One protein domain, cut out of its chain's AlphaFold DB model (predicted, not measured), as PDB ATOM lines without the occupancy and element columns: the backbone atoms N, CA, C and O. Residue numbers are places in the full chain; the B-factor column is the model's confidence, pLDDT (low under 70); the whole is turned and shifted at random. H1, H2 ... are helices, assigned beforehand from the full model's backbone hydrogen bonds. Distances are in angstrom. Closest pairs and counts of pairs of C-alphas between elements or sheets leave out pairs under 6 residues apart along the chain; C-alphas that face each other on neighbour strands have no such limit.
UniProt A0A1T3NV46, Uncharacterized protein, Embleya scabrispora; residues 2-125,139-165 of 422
ATOM      1  N   ILE A   2       5.075  21.241   0.236       50.16
ATOM      2  CA  ILE A   2       3.636  21.575   0.355       50.16
ATOM      3  C   ILE A   2       2.733  20.322   0.421       50.16
ATOM      4  O   ILE A   2       1.651  20.351   0.994       50.16
ATOM      5  N   THR A   3       3.203  19.194  -0.110       45.53
ATOM      6  CA  THR A   3       2.463  17.925  -0.196       45.53
ATOM      7  C   THR A   3       2.361  17.136   1.114       45.53
ATOM      8  O   THR A   3       1.463  16.314   1.246       45.53
ATOM      9  N   GLY A   4       3.212  17.410   2.107       42.22
ATOM     10  CA  GLY A   4       3.292  16.614   3.340       42.22
ATOM     11  C   GLY A   4       2.232  16.928   4.403       42.22
ATOM     12  O   GLY A   4       2.453  16.599   5.558       42.22
ATOM     13  N   ALA A   5       1.142  17.625   4.076       38.97
ATOM     14  CA  ALA A   5       0.163  18.111   5.061       38.97
ATOM     15  C   ALA A   5      -1.153  17.305   5.118       38.97
ATOM     16  O   ALA A   5      -2.079  17.717   5.814       38.97
ATOM     17  N   TYR A   6      -1.269  16.178   4.405       42.59
ATOM     18  CA  TYR A   6      -2.519  15.411   4.333       42.59
ATOM     19  C   TYR A   6      -2.450  14.119   5.145       42.59
ATOM     20  O   TYR A   6      -1.886  13.132   4.692       42.59
ATOM     21  N   THR A   7      -3.120  14.089   6.300       41.12
ATOM     22  CA  THR A   7      -3.383  12.841   7.050       41.12
ATOM     23  C   THR A   7      -4.597  12.077   6.509       41.12
ATOM     24  O   THR A   7      -4.856  10.938   6.878       41.12
ATOM     25  N   THR A   8      -5.397  12.700   5.643       42.69
ATOM     26  CA  THR A   8      -6.482  12.047   4.908       42.69
ATOM     27  C   THR A   8      -6.305  12.397   3.440       42.69
ATOM     28  O   THR A   8      -6.154  13.567   3.099       42.69
ATOM     29  N   GLY A   9      -6.199  11.365   2.599       43.62
ATOM     30  CA  GLY A   9      -5.612  11.454   1.263       43.62
ATOM     31  C   GLY A   9      -6.053  12.671   0.431       43.62
ATOM     32  O   GLY A   9      -7.211  13.093   0.493       43.62
ATOM     33  N   PRO A  10      -5.147  13.239  -0.373       47.19
ATOM     34  CA  PRO A  10      -5.437  14.414  -1.171       47.19
ATOM     35  C   PRO A  10      -6.553  14.137  -2.186       47.19
ATOM     36  O   PRO A  10      -6.573  13.121  -2.883       47.19
ATOM     37  N   ARG A  11      -7.506  15.067  -2.285       46.00
ATOM     38  CA  ARG A  11      -8.569  15.029  -3.296       46.00
ATOM     39  C   ARG A  11      -8.017  15.552  -4.626       46.00
ATOM     40  O   ARG A  11      -8.013  16.757  -4.855       46.00
ATOM     41  N   GLY A  12      -7.577  14.656  -5.508       44.78
ATOM     42  CA  GLY A  12      -7.253  14.985  -6.903       44.78
ATOM     43  C   GLY A  12      -6.385  13.933  -7.610       44.78
ATOM     44  O   GLY A  12      -5.681  13.180  -6.939       44.78
ATOM     45  N   PRO A  13      -6.409  13.858  -8.955       41.03
ATOM     46  CA  PRO A  13      -5.457  13.052  -9.722       41.03
ATOM     47  C   PRO A  13      -4.012  13.502  -9.446       41.03
ATOM     48  O   PRO A  13      -3.744  14.700  -9.426       41.03
ATOM     49  N   GLY A  14      -3.099  12.547  -9.237       48.81
ATOM     50  CA  GLY A  14      -1.652  12.800  -9.148       48.81
ATOM     51  C   GLY A  14      -1.138  13.350  -7.816       48.81
ATOM     52  O   GLY A  14       0.041  13.657  -7.699       48.81
ATOM     53  N   ALA A  15      -1.977  13.485  -6.793       52.38
ATOM     54  CA  ALA A  15      -1.514  14.053  -5.540       52.38
ATOM     55  C   ALA A  15      -0.614  13.080  -4.758       52.38
ATOM     56  O   ALA A  15      -0.997  11.953  -4.438       52.38
ATOM     57  N   ILE A  16       0.594  13.543  -4.448       53.16
ATOM     58  CA  ILE A  16       1.582  12.797  -3.677       53.16
ATOM     59  C   ILE A  16       1.396  13.104  -2.196       53.16
ATOM     60  O   ILE A  16       1.362  14.265  -1.802       53.16
ATOM     61  N   ILE A  17       1.285  12.052  -1.386       57.38
ATOM     62  CA  ILE A  17       1.184  12.156   0.076       57.38
ATOM     63  C   ILE A  17       2.586  12.327   0.688       57.38
ATOM     64  O   ILE A  17       2.777  13.117   1.604       57.38
ATOM     65  N   LYS A  18       3.594  11.655   0.111       67.69
ATOM     66  CA  LYS A  18       4.952  11.549   0.661       67.69
ATOM     67  C   LYS A  18       5.984  12.137  -0.287       67.69
ATOM     68  O   LYS A  18       6.073  11.709  -1.431       67.69
ATOM     69  N   VAL A  19       6.853  13.027   0.194       73.94
ATOM     70  CA  VAL A  19       7.947  13.588  -0.633       73.94
ATOM     71  C   VAL A  19       8.823  12.501  -1.275       73.94
ATOM     72  O   VAL A  19       9.307  12.671  -2.384       73.94
ATOM     73  N   TYR A  20       8.966  11.351  -0.615       75.00
ATOM     74  CA  TYR A  20       9.751  10.223  -1.108       75.00
ATOM     75  C   TYR A  20       9.095   9.438  -2.240       75.00
ATOM     76  O   TYR A  20       9.771   8.608  -2.836       75.00
ATOM     77  N   ASP A  21       7.811   9.654  -2.531       76.88
ATOM     78  CA  ASP A  21       7.127   9.043  -3.672       76.88
ATOM     79  C   ASP A  21       7.230   9.891  -4.942       76.88
ATOM     80  O   ASP A  21       6.944   9.390  -6.030       76.88
ATOM     81  N   ASP A  22       7.713  11.128  -4.815       79.12
ATOM     82  CA  ASP A  22       7.907  12.063  -5.915       79.12
ATOM     83  C   ASP A  22       8.984  11.563  -6.903       79.12
ATOM     84  O   ASP A  22      10.134  11.329  -6.504       79.12
ATOM     85  N   PRO A  23       8.636  11.358  -8.192       82.94
ATOM     86  CA  PRO A  23       9.592  10.939  -9.210       82.94
ATOM     87  C   PRO A  23      10.755  11.916  -9.391       82.94
ATOM     88  O   PRO A  23      11.884  11.468  -9.596       82.94
ATOM     89  N   GLU A  24      10.513  13.226  -9.288       83.06
ATOM     90  CA  GLU A  24      11.565  14.238  -9.383       83.06
ATOM     91  C   GLU A  24      12.514  14.115  -8.191       83.06
ATOM     92  O   GLU A  24      13.731  14.044  -8.371       83.06
ATOM     93  N   PHE A  25      11.965  13.976  -6.980       84.38
ATOM     94  CA  PHE A  25      12.767  13.764  -5.776       84.38
ATOM     95  C   PHE A  25      13.650  12.515  -5.900       84.38
ATOM     96  O   PHE A  25      14.834  12.558  -5.565       84.38
ATOM     97  N   LYS A  26      13.117  11.404  -6.419       84.88
ATOM     98  CA  LYS A  26      13.912  10.188  -6.652       84.88
ATOM     99  C   LYS A  26      14.981  10.387  -7.725       84.88
ATOM    100  O   LYS A  26      16.057   9.821  -7.591       84.88
ATOM    101  N   ALA A  27      14.694  11.155  -8.773       86.81
ATOM    102  CA  ALA A  27      15.608  11.360  -9.892       86.81
ATOM    103  C   ALA A  27      16.815  12.241  -9.532       86.81
ATOM    104  O   ALA A  27      17.907  12.020 -10.054       86.81
ATOM    105  N   VAL A  28      16.629  13.236  -8.657       87.38
ATOM    106  CA  VAL A  28      17.706  14.163  -8.256       87.38
ATOM    107  C   VAL A  28      18.588  13.629  -7.128       87.38
ATOM    108  O   VAL A  28      19.670  14.166  -6.894       87.38
ATOM    109  N   ASN A  29      18.144  12.588  -6.423       85.69
ATOM    110  CA  ASN A  29      18.903  11.964  -5.349       85.69
ATOM    111  C   ASN A  29      19.524  10.642  -5.810       85.69
ATOM    112  O   ASN A  29      18.989   9.940  -6.665       85.69
ATOM    113  N   GLU A  30      20.659  10.279  -5.213       81.12
ATOM    114  CA  GLU A  30      21.260   8.966  -5.447       81.12
ATOM    115  C   GLU A  30      20.284   7.836  -5.061       81.12
ATOM    116  O   GLU A  30      19.458   8.023  -4.159       81.12
ATOM    117  N   PRO A  31      20.372   6.652  -5.704       80.31
ATOM    118  CA  PRO A  31      19.534   5.512  -5.357       80.31
ATOM    119  C   PRO A  31      19.611   5.198  -3.860       80.31
ATOM    120  O   PRO A  31      20.640   4.763  -3.344       80.31
ATOM    121  N   HIS A  32      18.498   5.416  -3.167       73.69
ATOM    122  CA  HIS A  32      18.387   5.248  -1.727       73.69
ATOM    123  C   HIS A  32      17.091   4.521  -1.375       73.69
ATOM    124  O   HIS A  32      16.056   4.706  -2.022       73.69
ATOM    125  N   THR A  33      17.141   3.698  -0.329       75.44
ATOM    126  CA  THR A  33      15.939   3.082   0.238       75.44
ATOM    127  C   THR A  33      15.241   4.109   1.111       75.44
ATOM    128  O   THR A  33      15.561   4.261   2.287       75.44
ATOM    129  N   TRP A  34      14.299   4.836   0.519       73.38
ATOM    130  CA  TRP A  34      13.530   5.831   1.248       73.38
ATOM    131  C   TRP A  34      12.548   5.189   2.238       73.38
ATOM    132  O   TRP A  34      12.076   4.068   2.018       73.38
ATOM    133  N   PRO A  35      12.216   5.890   3.328       66.62
ATOM    134  CA  PRO A  35      11.241   5.435   4.308       66.62
ATOM    135  C   PRO A  35       9.883   5.164   3.688       66.62
ATOM    136  O   PRO A  35       9.408   5.895   2.823       66.62
ATOM    137  N   VAL A  36       9.221   4.148   4.231       58.84
ATOM    138  CA  VAL A  36       7.820   3.850   3.926       58.84
ATOM    139  C   VAL A  36       6.849   4.668   4.780       58.84
ATOM    140  O   VAL A  36       5.700   4.853   4.377       58.84
ATOM    141  N   ALA A  37       7.293   5.149   5.946       59.12
ATOM    142  CA  ALA A  37       6.503   5.962   6.864       59.12
ATOM    143  C   ALA A  37       6.409   7.411   6.371       59.12
ATOM    144  O   ALA A  37       7.393   7.976   5.891       59.12
ATOM    145  N   ASP A  38       5.219   7.996   6.491       56.84
ATOM    146  CA  ASP A  38       5.017   9.407   6.189       56.84
ATOM    147  C   ASP A  38       5.395  10.252   7.402       56.84
ATOM    148  O   ASP A  38       4.826  10.096   8.485       56.84
ATOM    149  N   ARG A  39       6.371  11.138   7.225       59.97
ATOM    150  CA  ARG A  39       6.620  12.216   8.174       59.97
ATOM    151  C   ARG A  39       6.726  13.513   7.406       59.97
ATOM    152  O   ARG A  39       7.645  13.704   6.605       59.97
ATOM    153  N   SER A  40       5.816  14.427   7.711       63.12
ATOM    154  CA  SER A  40       5.867  15.791   7.208       63.12
ATOM    155  C   SER A  40       7.216  16.423   7.566       63.12
ATOM    156  O   SER A  40       7.674  16.265   8.709       63.12
ATOM    157  N   PRO A  41       7.853  17.159   6.635       71.75
ATOM    158  CA  PRO A  41       9.013  17.965   6.968       71.75
ATOM    159  C   PRO A  41       8.696  18.912   8.128       71.75
ATOM    160  O   PRO A  41       7.637  19.540   8.152       71.75
ATOM    161  N   ILE A  42       9.620  19.031   9.075       73.62
ATOM    162  CA  ILE A  42       9.493  19.963  10.191       73.62
ATOM    163  C   ILE A  42       9.712  21.377   9.652       73.62
ATOM    164  O   ILE A  42      10.782  21.710   9.131       73.62
ATOM    165  N   LEU A  43       8.686  22.208   9.800       72.88
ATOM    166  CA  LEU A  43       8.697  23.624   9.453       72.88
ATOM    167  C   LEU A  43       8.423  24.447  10.711       72.88
ATOM    168  O   LEU A  43       7.666  24.036  11.590       72.88
ATOM    169  N   ARG A  44       9.025  25.634  10.798       70.12
ATOM    170  CA  ARG A  44       8.775  26.552  11.913       70.12
ATOM    171  C   ARG A  44       7.384  27.174  11.732       70.12
ATOM    172  O   ARG A  44       7.148  27.893  10.768       70.12
ATOM    173  N   GLY A  45       6.466  26.908  12.660       64.38
ATOM    174  CA  GLY A  45       5.087  27.426  12.639       64.38
ATOM    175  C   GLY A  45       4.930  28.850  13.186       64.38
ATOM    176  O   GLY A  45       3.870  29.196  13.700       64.38
ATOM    177  N   VAL A  46       5.989  29.659  13.159       68.31
ATOM    178  CA  VAL A  46       6.003  31.033  13.687       68.31
ATOM    179  C   VAL A  46       6.315  32.015  12.566       68.31
ATOM    180  O   VAL A  46       6.793  31.613  11.507       68.31
ATOM    181  N   GLN A  47       6.037  33.298  12.796       74.00
ATOM    182  CA  GLN A  47       6.492  34.343  11.888       74.00
ATOM    183  C   GLN A  47       8.023  34.383  11.911       74.00
ATOM    184  O   GLN A  47       8.617  34.709  12.937       74.00
ATOM    185  N   ASP A  48       8.635  33.976  10.803       74.00
ATOM    186  CA  ASP A  48      10.080  33.792  10.671       74.00
ATOM    187  C   ASP A  48      10.506  34.139   9.240       74.00
ATOM    188  O   ASP A  48       9.884  33.698   8.265       74.00
ATOM    189  N   ASP A  49      11.599  34.889   9.125       79.81
ATOM    190  CA  ASP A  49      12.233  35.244   7.857       79.81
ATOM    191  C   ASP A  49      12.641  33.996   7.066       79.81
ATOM    192  O   ASP A  49      12.658  34.022   5.837       79.81
ATOM    193  N   MET A  50      12.888  32.864   7.735       81.75
ATOM    194  CA  MET A  50      13.142  31.585   7.069       81.75
ATOM    195  C   MET A  50      11.955  31.087   6.236       81.75
ATOM    196  O   MET A  50      12.146  30.625   5.111       81.75
ATOM    197  N   ILE A  51      10.731  31.164   6.772       82.56
ATOM    198  CA  ILE A  51       9.521  30.732   6.055       82.56
ATOM    199  C   ILE A  51       9.222  31.698   4.918       82.56
ATOM    200  O   ILE A  51       8.902  31.270   3.803       82.56
ATOM    201  N   TRP A  52       9.378  32.992   5.186       87.25
ATOM    202  CA  TRP A  52       9.243  34.012   4.162       87.25
ATOM    203  C   TRP A  52      10.230  33.761   3.019       87.25
ATOM    204  O   TRP A  52       9.814  33.665   1.868       87.25
ATOM    205  N   ALA A  53      11.512  33.538   3.325       88.31
ATOM    206  CA  ALA A  53      12.548  33.314   2.324       88.31
ATOM    207  C   ALA A  53      12.341  32.019   1.534       88.31
ATOM    208  O   ALA A  53      12.457  32.024   0.310       88.31
ATOM    209  N   LEU A  54      11.991  30.921   2.213       88.25
ATOM    210  CA  LEU A  54      11.670  29.648   1.572       88.25
ATOM    211  C   LEU A  54      10.527  29.812   0.566       88.25
ATOM    212  O   LEU A  54      10.616  29.361  -0.572       88.25
ATOM    213  N   THR A  55       9.444  30.459   0.984       88.56
ATOM    214  CA  THR A  55       8.240  30.582   0.155       88.56
ATOM    215  C   THR A  55       8.378  31.652  -0.923       88.56
ATOM    216  O   THR A  55       7.783  31.508  -1.989       88.56
ATOM    217  N   ALA A  56       9.204  32.676  -0.699       90.88
ATOM    218  CA  ALA A  56       9.601  33.642  -1.718       90.88
ATOM    219  C   ALA A  56      10.469  32.990  -2.801       90.88
ATOM    220  O   ALA A  56      10.235  33.225  -3.984       90.88
ATOM    221  N   TRP A  57      11.418  32.134  -2.411       91.69
ATOM    222  CA  TRP A  57      12.225  31.352  -3.345       91.69
ATOM    223  C   TRP A  57      11.365  30.421  -4.201       91.69
ATOM    224  O   TRP A  57      11.454  30.474  -5.426       91.69
ATOM    225  N   LEU A  58      10.476  29.644  -3.573       89.56
ATOM    226  CA  LEU A  58       9.542  28.766  -4.282       89.56
ATOM    227  C   LEU A  58       8.651  29.552  -5.255       89.56
ATOM    228  O   LEU A  58       8.506  29.170  -6.408       89.56
ATOM    229  N   ALA A  59       8.087  30.686  -4.835       90.19
ATOM    230  CA  ALA A  59       7.248  31.510  -5.708       90.19
ATOM    231  C   ALA A  59       8.031  32.231  -6.825       90.19
ATOM    232  O   ALA A  59       7.436  32.703  -7.798       90.19
ATOM    233  N   ALA A  60       9.354  32.366  -6.693       91.75
ATOM    234  CA  ALA A  60      10.193  32.987  -7.709       91.75
ATOM    235  C   ALA A  60      10.484  32.052  -8.892       91.75
ATOM    236  O   ALA A  60      10.711  32.556 -10.000       91.75
ATOM    237  N   ASP A  61      10.452  30.739  -8.656       91.50
ATOM    238  CA  ASP A  61      10.657  29.694  -9.653       91.50
ATOM    239  C   ASP A  61       9.453  29.587 -10.619       91.50
ATOM    240  O   ASP A  61       8.316  29.430 -10.167       91.50
ATOM    241  N   PRO A  62       9.650  29.697 -11.950       91.25
ATOM    242  CA  PRO A  62       8.544  29.700 -12.912       91.25
ATOM    243  C   PRO A  62       7.723  28.405 -12.948       91.25
ATOM    244  O   PRO A  62       6.506  28.457 -13.148       91.25
ATOM    245  N   GLU A  63       8.372  27.254 -12.768       90.44
ATOM    246  CA  GLU A  63       7.711  25.946 -12.768       90.44
ATOM    247  C   GLU A  63       6.826  25.806 -11.528       90.44
ATOM    248  O   GLU A  63       5.625  25.550 -11.637       90.44
ATOM    249  N   THR A  64       7.375  26.138 -10.362       89.94
ATOM    250  CA  THR A  64       6.642  26.176  -9.096       89.94
ATOM    251  C   THR A  64       5.499  27.187  -9.136       89.94
ATOM    252  O   THR A  64       4.393  26.877  -8.703       89.94
ATOM    253  N   ALA A  65       5.704  28.386  -9.690       90.44
ATOM    254  CA  ALA A  65       4.641  29.382  -9.837       90.44
ATOM    255  C   ALA A  65       3.490  28.871 -10.724       90.44
ATOM    256  O   ALA A  65       2.315  29.097 -10.418       90.44
ATOM    257  N   THR A  66       3.815  28.136 -11.792       92.06
ATOM    258  CA  THR A  66       2.826  27.490 -12.666       92.06
ATOM    259  C   THR A  66       2.079  26.388 -11.918       92.06
ATOM    260  O   THR A  66       0.848  26.344 -11.955       92.06
ATOM    261  N   TRP A  67       2.785  25.561 -11.152       89.75
ATOM    262  CA  TRP A  67       2.179  24.531 -10.312       89.75
ATOM    263  C   TRP A  67       1.254  25.119  -9.235       89.75
ATOM    264  O   TRP A  67       0.112  24.681  -9.088       89.75
ATOM    265  N   LEU A  68       1.680  26.191  -8.556       89.94
ATOM    266  CA  LEU A  68       0.888  26.936  -7.568       89.94
ATOM    267  C   LEU A  68      -0.381  27.570  -8.167       89.94
ATOM    268  O   LEU A  68      -1.311  27.882  -7.427       89.94
ATOM    269  N   SER A  69      -0.472  27.741  -9.488       90.19
ATOM    270  CA  SER A  69      -1.720  28.156 -10.151       90.19
ATOM    271  C   SER A  69      -2.753  27.020 -10.278       90.19
ATOM    272  O   SER A  69      -3.909  27.264 -10.615       90.19
ATOM    273  N   GLY A  70      -2.360  25.779  -9.966       87.50
ATOM    274  CA  GLY A  70      -3.179  24.572 -10.097       87.50
ATOM    275  C   GLY A  70      -2.948  23.795 -11.392       87.50
ATOM    276  O   GLY A  70      -3.692  22.853 -11.662       87.50
ATOM    277  N   THR A  71      -1.939  24.168 -12.183       90.06
ATOM    278  CA  THR A  71      -1.522  23.395 -13.359       90.06
ATOM    279  C   THR A  71      -0.744  22.158 -12.885       90.06
ATOM    280  O   THR A  71       0.114  22.309 -12.014       90.06
ATOM    281  N   PRO A  72      -1.033  20.942 -13.393       87.38
ATOM    282  CA  PRO A  72      -0.237  19.764 -13.064       87.38
ATOM    283  C   PRO A  72       1.226  19.954 -13.479       87.38
ATOM    284  O   PRO A  72       1.493  20.544 -14.528       87.38
ATOM    285  N   ASP A  73       2.160  19.443 -12.685       85.44
ATOM    286  CA  ASP A  73       3.567  19.374 -13.084       85.44
ATOM    287  C   ASP A  73       3.807  18.295 -14.165       85.44
ATOM    288  O   ASP A  73       2.875  17.639 -14.648       85.44
ATOM    289  N   ALA A  74       5.071  18.078 -14.542       86.69
ATOM    290  CA  ALA A  74       5.454  17.066 -15.532       86.69
ATOM    291  C   ALA A  74       5.077  15.621 -15.136       86.69
ATOM    292  O   ALA A  74       4.983  14.753 -16.006       86.69
ATOM    293  N   ASN A  75       4.833  15.363 -13.848       82.06
ATOM    294  CA  ASN A  75       4.431  14.070 -13.296       82.06
ATOM    295  C   ASN A  75       2.910  13.974 -13.062       82.06
ATOM    296  O   ASN A  75       2.420  12.964 -12.554       82.06
ATOM    297  N   GLY A  76       2.146  15.004 -13.443       82.00
ATOM    298  CA  GLY A  76       0.702  15.075 -13.239       82.00
ATOM    299  C   GLY A  76       0.291  15.434 -11.808       82.00
ATOM    300  O   GLY A  76      -0.892  15.325 -11.483       82.00
ATOM    301  N   ILE A  77       1.226  15.862 -10.957       80.38
ATOM    302  CA  ILE A  77       0.968  16.271  -9.576       80.38
ATOM    303  C   ILE A  77       0.364  17.666  -9.584       80.38
ATOM    304  O   ILE A  77       0.919  18.604 -10.152       80.38
ATOM    305  N   VAL A  78      -0.766  17.831  -8.903       82.50
ATOM    306  CA  VAL A  78      -1.491  19.103  -8.854       82.50
ATOM    307  C   VAL A  78      -1.348  19.755  -7.485       82.50
ATOM    308  O   VAL A  78      -1.535  19.101  -6.459       82.50
ATOM    309  N   CYS A  79      -1.090  21.068  -7.463       82.06
ATOM    310  CA  CYS A  79      -1.100  21.841  -6.225       82.06
ATOM    311  C   CYS A  79      -2.477  21.754  -5.546       82.06
ATOM    312  O   CYS A  79      -3.503  22.009  -6.202       82.06
ATOM    313  N   PRO A  80      -2.540  21.421  -4.248       78.62
ATOM    314  CA  PRO A  80      -3.810  21.383  -3.549       78.62
ATOM    315  C   PRO A  80      -4.490  22.763  -3.507       78.62
ATOM    316  O   PRO A  80      -3.794  23.768  -3.348       78.62
ATOM    317  N   PRO A  81      -5.827  22.844  -3.653       82.50
ATOM    318  CA  PRO A  81      -6.556  24.108  -3.795       82.50
ATOM    319  C   PRO A  81      -6.245  25.176  -2.737       82.50
ATOM    320  O   PRO A  81      -6.114  26.348  -3.073       82.50
ATOM    321  N   GLU A  82      -6.085  24.781  -1.479       79.94
ATOM    322  CA  GLU A  82      -5.793  25.650  -0.333       79.94
ATOM    323  C   GLU A  82      -4.383  26.268  -0.356       79.94
ATOM    324  O   GLU A  82      -4.123  27.260   0.327       79.94
ATOM    325  N   TRP A  83      -3.474  25.703  -1.153       82.25
ATOM    326  CA  TRP A  83      -2.117  26.212  -1.352       82.25
ATOM    327  C   TRP A  83      -1.963  26.992  -2.657       82.25
ATOM    328  O   TRP A  83      -0.901  27.577  -2.881       82.25
ATOM    329  N   ARG A  84      -3.003  27.043  -3.500       87.50
ATOM    330  CA  ARG A  84      -2.948  27.741  -4.786       87.50
ATOM    331  C   ARG A  84      -2.931  29.253  -4.628       87.50
ATOM    332  O   ARG A  84      -3.487  29.812  -3.678       87.50
ATOM    333  N   VAL A  85      -2.357  29.926  -5.622       87.69
ATOM    334  CA  VAL A  85      -2.492  31.378  -5.777       87.69
ATOM    335  C   VAL A  85      -3.981  31.736  -5.831       87.69
ATOM    336  O   VAL A  85      -4.755  31.115  -6.556       87.69
ATOM    337  N   GLY A  86      -4.388  32.722  -5.031       85.88
ATOM    338  CA  GLY A  86      -5.785  33.135  -4.865       85.88
ATOM    339  C   GLY A  86      -6.415  32.629  -3.564       85.88
ATOM    340  O   GLY A  86      -7.143  33.382  -2.926       85.88
ATOM    341  N   ALA A  87      -6.074  31.413  -3.121       85.38
ATOM    342  CA  ALA A  87      -6.383  30.935  -1.768       85.38
ATOM    343  C   ALA A  87      -5.274  31.318  -0.772       85.38
ATOM    344  O   ALA A  87      -5.533  31.703   0.367       85.38
ATOM    345  N   ALA A  88      -4.023  31.260  -1.232       84.31
ATOM    346  CA  ALA A  88      -2.828  31.657  -0.510       84.31
ATOM    347  C   ALA A  88      -2.201  32.915  -1.126       84.31
ATOM    348  O   ALA A  88      -2.167  33.079  -2.348       84.31
ATOM    349  N   THR A  89      -1.643  33.779  -0.273       87.81
ATOM    350  CA  THR A  89      -0.767  34.883  -0.698       87.81
ATOM    351  C   THR A  89       0.679  34.495  -0.430       87.81
ATOM    352  O   THR A  89       1.017  34.198   0.711       87.81
ATOM    353  N   TYR A  90       1.508  34.485  -1.471       88.38
ATOM    354  CA  TYR A  90       2.943  34.232  -1.370       88.38
ATOM    355  C   TYR A  90       3.732  35.540  -1.509       88.38
ATOM    356  O   TYR A  90       3.309  36.410  -2.276       88.38
ATOM    357  N   PRO A  91       4.889  35.672  -0.838       89.94
ATOM    358  CA  PRO A  91       5.447  34.753   0.165       89.94
ATOM    359  C   PRO A  91       4.621  34.691   1.459       89.94
ATOM    360  O   PRO A  91       3.862  35.605   1.778       89.94
ATOM    361  N   LEU A  92       4.762  33.593   2.201       84.81
ATOM    362  CA  LEU A  92       4.047  33.365   3.455       84.81
ATOM    363  C   LEU A  92       4.814  33.991   4.620       84.81
ATOM    364  O   LEU A  92       5.989  33.702   4.815       84.81
ATOM    365  N   ALA A  93       4.127  34.789   5.437       76.62
ATOM    366  CA  ALA A  93       4.688  35.290   6.693       76.62
ATOM    367  C   ALA A  93       4.710  34.212   7.790       76.62
ATOM    368  O   ALA A  93       5.603  34.204   8.627       76.62
ATOM    369  N   VAL A  94       3.727  33.306   7.785       75.31
ATOM    370  CA  VAL A  94       3.613  32.192   8.733       75.31
ATOM    371  C   VAL A  94       3.172  30.954   7.967       75.31
ATOM    372  O   VAL A  94       2.234  31.015   7.167       75.31
ATOM    373  N   TYR A  95       3.825  29.824   8.229       72.38
ATOM    374  CA  TYR A  95       3.375  28.530   7.733       72.38
ATOM    375  C   TYR A  95       2.383  27.939   8.734       72.38
ATOM    376  O   TYR A  95       2.760  27.562   9.840       72.38
ATOM    377  N   THR A  96       1.106  27.897   8.365       68.44
ATOM    378  CA  THR A  96       0.033  27.322   9.191       68.44
ATOM    379  C   THR A  96      -0.677  26.223   8.421       68.44
ATOM    380  O   THR A  96      -0.691  26.234   7.187       68.44
ATOM    381  N   ASN A  97      -1.266  25.266   9.139       64.38
ATOM    382  CA  ASN A  97      -2.106  24.265   8.496       64.38
ATOM    383  C   ASN A  97      -3.354  24.948   7.908       64.38
ATOM    384  O   ASN A  97      -4.095  25.624   8.624       64.38
ATOM    385  N   ARG A  98      -3.561  24.792   6.598       63.91
ATOM    386  CA  ARG A  98      -4.661  25.423   5.856       63.91
ATOM    387  C   ARG A  98      -5.892  24.539   5.684       63.91
ATOM    388  O   ARG A  98      -6.898  25.006   5.156       63.91
ATOM    389  N   LEU A  99      -5.851  23.298   6.162       61.62
ATOM    390  CA  LEU A  99      -7.038  22.464   6.254       61.62
ATOM    391  C   LEU A  99      -7.891  22.933   7.434       61.62
ATOM    392  O   LEU A  99      -7.468  22.859   8.585       61.62
ATOM    393  N   GLU A 100      -9.109  23.397   7.149       49.53
ATOM    394  CA  GLU A 100     -10.065  23.929   8.133       49.53
ATOM    395  C   GLU A 100     -10.220  23.046   9.396       49.53
ATOM    396  O   GLU A 100     -10.128  23.598  10.495       49.53
ATOM    397  N   PRO A 101     -10.296  21.694   9.313       53.19
ATOM    398  CA  PRO A 101     -10.396  20.832  10.499       53.19
ATOM    399  C   PRO A 101      -9.122  20.762  11.359       53.19
ATOM    400  O   PRO A 101      -9.177  20.287  12.491       53.19
ATOM    401  N   GLN A 102      -7.970  21.184  10.830       51.88
ATOM    402  CA  GLN A 102      -6.653  21.075  11.474       51.88
ATOM    403  C   GLN A 102      -5.977  22.433  11.718       51.88
ATOM    404  O   GLN A 102      -4.922  22.489  12.350       51.88
ATOM    405  N   SER A 103      -6.599  23.531  11.284       51.00
ATOM    406  CA  SER A 103      -6.133  24.908  11.500       51.00
ATOM    407  C   SER A 103      -5.937  25.259  12.987       51.00
ATOM    408  O   SER A 103      -5.054  26.042  13.340       51.00
ATOM    409  N   ASN A 104      -6.689  24.596  13.875       43.50
ATOM    410  CA  ASN A 104      -6.619  24.748  15.333       43.50
ATOM    411  C   ASN A 104      -5.500  23.916  15.992       43.50
ATOM    412  O   ASN A 104      -5.276  24.035  17.194       43.50
ATOM    413  N   VAL A 105      -4.805  23.064  15.228       49.16
ATOM    414  CA  VAL A 105      -3.718  22.184  15.707       49.16
ATOM    415  C   VAL A 105      -2.346  22.814  15.433       49.16
ATOM    416  O   VAL A 105      -1.330  22.126  15.420       49.16
ATOM    417  N   ASN A 106      -2.284  24.137  15.236       44.44
ATOM    418  CA  ASN A 106      -1.022  24.875  15.240       44.44
ATOM    419  C   ASN A 106      -0.361  24.732  16.615       44.44
ATOM    420  O   ASN A 106      -0.573  25.535  17.522       44.44
ATOM    421  N   VAL A 107       0.453  23.696  16.774       48.59
ATOM    422  CA  VAL A 107       1.432  23.629  17.846       48.59
ATOM    423  C   VAL A 107       2.587  24.509  17.378       48.59
ATOM    424  O   VAL A 107       3.146  24.223  16.317       48.59
ATOM    425  N   PRO A 108       2.956  25.578  18.102       47.22
ATOM    426  CA  PRO A 108       4.198  26.285  17.841       47.22
ATOM    427  C   PRO A 108       5.338  25.278  18.014       47.22
ATOM    428  O   PRO A 108       5.755  24.979  19.129       47.22
ATOM    429  N   GLN A 109       5.790  24.667  16.921       52.59
ATOM    430  CA  GLN A 109       6.893  23.724  16.975       52.59
ATOM    431  C   GLN A 109       8.181  24.535  17.007       52.59
ATOM    432  O   GLN A 109       8.588  25.158  16.024       52.59
ATOM    433  N   THR A 110       8.834  24.543  18.164       57.22
ATOM    434  CA  THR A 110      10.244  24.904  18.241       57.22
ATOM    435  C   THR A 110      11.019  23.840  17.470       57.22
ATOM    436  O   THR A 110      11.187  22.717  17.943       57.22
ATOM    437  N   VAL A 111      11.466  24.194  16.262       63.59
ATOM    438  CA  VAL A 111      12.099  23.280  15.290       63.59
ATOM    439  C   VAL A 111      13.211  22.434  15.916       63.59
ATOM    440  O   VAL A 111      13.309  21.252  15.623       63.59
ATOM    441  N   TYR A 112      14.000  22.992  16.835       70.88
ATOM    442  CA  TYR A 112      15.083  22.265  17.503       70.88
ATOM    443  C   TYR A 112      14.606  21.123  18.391       70.88
ATOM    444  O   TYR A 112      15.134  20.021  18.293       70.88
ATOM    445  N   GLU A 113      13.624  21.378  19.258       69.19
ATOM    446  CA  GLU A 113      13.110  20.345  20.156       69.19
ATOM    447  C   GLU A 113      12.455  19.234  19.353       69.19
ATOM    448  O   GLU A 113      12.670  18.074  19.666       69.19
ATOM    449  N   ASP A 114      11.720  19.559  18.285       69.44
ATOM    450  CA  ASP A 114      11.095  18.529  17.457       69.44
ATOM    451  C   ASP A 114      12.131  17.736  16.648       69.44
ATOM    452  O   ASP A 114      12.059  16.512  16.613       69.44
ATOM    453  N   ILE A 115      13.160  18.386  16.085       72.81
ATOM    454  CA  ILE A 115      14.269  17.674  15.431       72.81
ATOM    455  C   ILE A 115      14.959  16.741  16.431       72.81
ATOM    456  O   ILE A 115      15.104  15.553  16.154       72.81
ATOM    457  N   VAL A 116      15.350  17.241  17.608       72.62
ATOM    458  CA  VAL A 116      16.039  16.441  18.634       72.62
ATOM    459  C   VAL A 116      15.133  15.340  19.175       72.62
ATOM    460  O   VAL A 116      15.594  14.220  19.361       72.62
ATOM    461  N   ASN A 117      13.845  15.608  19.376       69.94
ATOM    462  CA  ASN A 117      12.881  14.605  19.808       69.94
ATOM    463  C   ASN A 117      12.702  13.528  18.739       69.94
ATOM    464  O   ASN A 117      12.662  12.354  19.082       69.94
ATOM    465  N   ARG A 118      12.621  13.874  17.451       69.75
ATOM    466  CA  ARG A 118      12.496  12.870  16.382       69.75
ATOM    467  C   ARG A 118      13.794  12.099  16.140       69.75
ATOM    468  O   ARG A 118      13.720  10.915  15.837       69.75
ATOM    469  N   LEU A 119      14.957  12.727  16.321       70.81
ATOM    470  CA  LEU A 119      16.261  12.053  16.265       70.81
ATOM    471  C   LEU A 119      16.518  11.167  17.498       70.81
ATOM    472  O   LEU A 119      17.137  10.114  17.379       70.81
ATOM    473  N   GLY A 120      16.076  11.600  18.681       62.53
ATOM    474  CA  GLY A 120      16.347  10.955  19.968       62.53
ATOM    475  C   GLY A 120      15.299   9.928  20.407       62.53
ATOM    476  O   GLY A 120      15.630   9.006  21.155       62.53
ATOM    477  N   ASN A 121      14.048  10.038  19.946       57.78
ATOM    478  CA  ASN A 121      12.989   9.075  20.255       57.78
ATOM    479  C   ASN A 121      13.133   7.806  19.399       57.78
ATOM    480  O   ASN A 121      12.347   7.547  18.494       57.78
ATOM    481  N   ALA A 122      14.109   6.976  19.764       44.25
ATOM    482  CA  ALA A 122      14.288   5.607  19.277       44.25
ATOM    483  C   ALA A 122      13.375   4.580  19.977       44.25
ATOM    484  O   ALA A 122      13.549   3.371  19.809       44.25
ATOM    485  N   LEU A 123      12.429   5.029  20.810       39.78
ATOM    486  CA  LEU A 123      11.538   4.124  21.525       39.78
ATOM    487  C   LEU A 123      10.233   3.939  20.749       39.78
ATOM    488  O   LEU A 123       9.593   4.936  20.403       39.78
ATOM    489  N   PRO A 124       9.786   2.688  20.535       37.78
ATOM    490  CA  PRO A 124       8.450   2.420  20.051       37.78
ATOM    491  C   PRO A 124       7.509   2.889  21.152       37.78
ATOM    492  O   PRO A 124       7.253   2.185  22.130       37.78
ATOM    493  N   MET A 125       6.976   4.100  21.030       40.03
ATOM    494  CA  MET A 125       5.701   4.333  21.671       40.03
ATOM    495  C   MET A 125       4.740   3.431  20.914       40.03
ATOM    496  O   MET A 125       4.310   3.760  19.812       40.03
ATOM    497  N   GLN A 139       4.990   4.416  12.497       47.19
ATOM    498  CA  GLN A 139       6.097   4.025  13.363       47.19
ATOM    499  C   GLN A 139       7.307   3.751  12.468       47.19
ATOM    500  O   GLN A 139       7.269   2.858  11.621       47.19
ATOM    501  N   ASP A 140       8.375   4.516  12.665       49.25
ATOM    502  CA  ASP A 140       9.698   4.162  12.163       49.25
ATOM    503  C   ASP A 140      10.037   2.745  12.652       49.25
ATOM    504  O   ASP A 140       9.897   2.445  13.844       49.25
ATOM    505  N   ALA A 141      10.486   1.855  11.761       47.31
ATOM    506  CA  ALA A 141      11.049   0.589  12.221       47.31
ATOM    507  C   ALA A 141      12.269   0.888  13.110       47.31
ATOM    508  O   ALA A 141      12.943   1.910  12.933       47.31
ATOM    509  N   PHE A 142      12.561   0.011  14.073       45.75
ATOM    510  CA  PHE A 142      13.718   0.174  14.957       45.75
ATOM    511  C   PHE A 142      14.987   0.490  14.151       45.75
ATOM    512  O   PHE A 142      15.379  -0.280  13.276       45.75
ATOM    513  N   GLY A 143      15.619   1.628  14.454       51.41
ATOM    514  CA  GLY A 143      16.829   2.086  13.766       51.41
ATOM    515  C   GLY A 143      16.607   2.790  12.419       51.41
ATOM    516  O   GLY A 143      17.591   3.082  11.747       51.41
ATOM    517  N   SER A 144      15.364   3.088  12.020       55.41
ATOM    518  CA  SER A 144      15.043   3.784  10.762       55.41
ATOM    519  C   SER A 144      14.323   5.112  10.998       55.41
ATOM    520  O   SER A 144      13.126   5.232  10.787       55.41
ATOM    521  N   HIS A 145      15.057   6.132  11.440       63.47
ATOM    522  CA  HIS A 145      14.493   7.470  11.614       63.47
ATOM    523  C   HIS A 145      14.690   8.310  10.370       63.47
ATOM    524  O   HIS A 145      15.805   8.406   9.857       63.47
ATOM    525  N   THR A 146      13.625   8.981   9.935       68.81
ATOM    526  CA  THR A 146      13.765  10.039   8.936       68.81
ATOM    527  C   THR A 146      13.165  11.339   9.389       68.81
ATOM    528  O   THR A 146      11.997  11.454   9.752       68.81
ATOM    529  N   VAL A 147      14.035  12.338   9.382       73.69
ATOM    530  CA  VAL A 147      13.728  13.700   9.763       73.69
ATOM    531  C   VAL A 147      14.187  14.569   8.612       73.69
ATOM    532  O   VAL A 147      15.369  14.607   8.282       73.69
ATOM    533  N   MET A 148      13.235  15.260   8.004       78.50
ATOM    534  CA  MET A 148      13.509  16.376   7.114       78.50
ATOM    535  C   MET A 148      13.060  17.637   7.838       78.50
ATOM    536  O   MET A 148      11.969  17.661   8.403       78.50
ATOM    537  N   ALA A 149      13.892  18.670   7.844       80.38
ATOM    538  CA  ALA A 149      13.568  19.930   8.493       80.38
ATOM    539  C   ALA A 149      14.160  21.102   7.720       80.38
ATOM    540  O   ALA A 149      15.234  20.986   7.129       80.38
ATOM    541  N   VAL A 150      13.479  22.243   7.771       83.75
ATOM    542  CA  VAL A 150      14.040  23.519   7.322       83.75
ATOM    543  C   VAL A 150      14.589  24.244   8.545       83.75
ATOM    544  O   VAL A 150      13.843  24.634   9.440       83.75
ATOM    545  N   THR A 151      15.910  24.400   8.600       86.94
ATOM    546  CA  THR A 151      16.627  25.038   9.712       86.94
ATOM    547  C   THR A 151      17.871  25.775   9.201       86.94
ATOM    548  O   THR A 151      18.183  25.706   8.012       86.94
ATOM    549  N   SER A 152      18.559  26.525  10.064       88.19
ATOM    550  CA  SER A 152      19.809  27.200   9.696       88.19
ATOM    551  C   SER A 152      20.948  26.191   9.492       88.19
ATOM    552  O   SER A 152      20.955  25.104  10.077       88.19
ATOM    553  N   ALA A 153      21.955  26.550   8.691       89.94
ATOM    554  CA  ALA A 153      23.137  25.704   8.516       89.94
ATOM    555  C   ALA A 153      23.883  25.482   9.847       89.94
ATOM    556  O   ALA A 153      24.333  24.373  10.120       89.94
ATOM    557  N   GLU A 154      23.956  26.507  10.705       89.44
ATOM    558  CA  GLU A 154      24.535  26.398  12.052       89.44
ATOM    559  C   GLU A 154      23.834  25.328  12.892       89.44
ATOM    560  O   GLU A 154      24.497  24.455  13.456       89.44
ATOM    561  N   ALA A 155      22.500  25.348  12.914       87.31
ATOM    562  CA  ALA A 155      21.691  24.382  13.639       87.31
ATOM    563  C   ALA A 155      21.963  22.954  13.171       87.31
ATOM    564  O   ALA A 155      22.201  22.060  13.985       87.31
ATOM    565  N   ALA A 156      21.933  22.744  11.855       88.88
ATOM    566  CA  ALA A 156      22.153  21.435  11.261       88.88
ATOM    567  C   ALA A 156      23.562  20.903  11.570       88.88
ATOM    568  O   ALA A 156      23.711  19.758  11.999       88.88
ATOM    569  N   LEU A 157      24.588  21.755  11.452       89.19
ATOM    570  CA  LEU A 157      25.967  21.409  11.805       89.19
ATOM    571  C   LEU A 157      26.105  21.073  13.293       89.19
ATOM    572  O   LEU A 157      26.781  20.108  13.646       89.19
ATOM    573  N   ARG A 158      25.432  21.823  14.171       87.25
ATOM    574  CA  ARG A 158      25.447  21.582  15.619       87.25
ATOM    575  C   ARG A 158      24.800  20.252  16.002       87.25
ATOM    576  O   ARG A 158      25.248  19.612  16.950       87.25
ATOM    577  N   MET A 159      23.766  19.839  15.275       86.25
ATOM    578  CA  MET A 159      23.093  18.549  15.463       86.25
ATOM    579  C   MET A 159      23.789  17.394  14.728       86.25
ATOM    580  O   MET A 159      23.382  16.247  14.888       86.25
ATOM    581  N   GLY A 160      24.829  17.672  13.933       86.69
ATOM    582  CA  GLY A 160      25.514  16.664  13.124       86.69
ATOM    583  C   GLY A 160      24.643  16.092  12.003       86.69
ATOM    584  O   GLY A 160      24.867  14.964  11.569       86.69
ATOM    585  N   THR A 161      23.631  16.838  11.553       85.50
ATOM    586  CA  THR A 161      22.722  16.404  10.489       85.50
ATOM    587  C   THR A 161      23.238  16.856   9.121       85.50
ATOM    588  O   THR A 161      23.666  18.008   8.995       85.50
ATOM    589  N   PRO A 162      23.163  16.007   8.082       88.38
ATOM    590  CA  PRO A 162      23.512  16.412   6.725       88.38
ATOM    591  C   PRO A 162      22.565  17.510   6.221       88.38
ATOM    592  O   PRO A 162      21.386  17.538   6.575       88.38
ATOM    593  N   VAL A 163      23.080  18.403   5.372       90.94
ATOM    594  CA  VAL A 163      22.306  19.503   4.778       90.94
ATOM    595  C   VAL A 163      22.129  19.253   3.286       90.94
ATOM    596  O   VAL A 163      23.088  18.936   2.584       90.94
ATOM    597  N   ALA A 164      20.899  19.392   2.793       89.94
ATOM    598  CA  ALA A 164      20.600  19.217   1.377       89.94
ATOM    599  C   ALA A 164      21.163  20.375   0.536       89.94
ATOM    600  O   ALA A 164      21.043  21.550   0.899       89.94
ATOM    601  N   LYS A 165      21.718  20.036  -0.631       94.12
ATOM    602  CA  LYS A 165      22.027  21.019  -1.675       94.12
ATOM    603  C   LYS A 165      20.733  21.421  -2.366       94.12
ATOM    604  O   LYS A 165      19.898  20.567  -2.646       94.12
TER     605      LYS A 165
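This is residues 2 to 125 and 139 to 165 of the 422 residues of an uncharacterized protein of Embleya scabrispora (UniProt A0A1T3NV46). Little regular structure is here: long loops wind through a rounded body, with short H1 nearest its middle and H2 to H6 spread farther out. H3 and H4 form a corner, and H5 and H6 lie near each other. The 151 printed residues include six named helices, H1 to H6 in order, holding 46 residues; the class is all helix. It is compact, with radius of gyration of the C-alphas 15.9 A and spans of 41 by 34 by 32 A.

Start at H1, residues 2 to 5, and H2, residues 23 to 28, which are apart. H3, residues 49 to 60, with residues 58 to 59 alone, only just touches H4, residues 62 to 68, only at the corner, with 3 pairs of C-alphas within 8 A, the closest Ala 59 and Ala 65 at 5.3 A. H5, residues 111 to 120, and H6, residues 153 to 159, are close but not clearly touching; their closest C-alphas, Tyr 112 and Ala 155, are 7.9 A apart. In H2 to H6 every O i to N i+4 pair is within hydrogen-bond range; H1 is too short for one.

Find C-alpha 49 at (12.233, 35.244, 7.857); from there H3 runs 15.9 A. H6 ends at C-alpha 159, (23.093, 18.549, 15.463).

Residues 126 to 138 are not printed; C-alphas 125 and 139 are 8.3 A apart. Links H1 to H2, H2 to H3 and H4 to H5 are long. In 59 residues, among them 2 to 18, pLDDT is under 70.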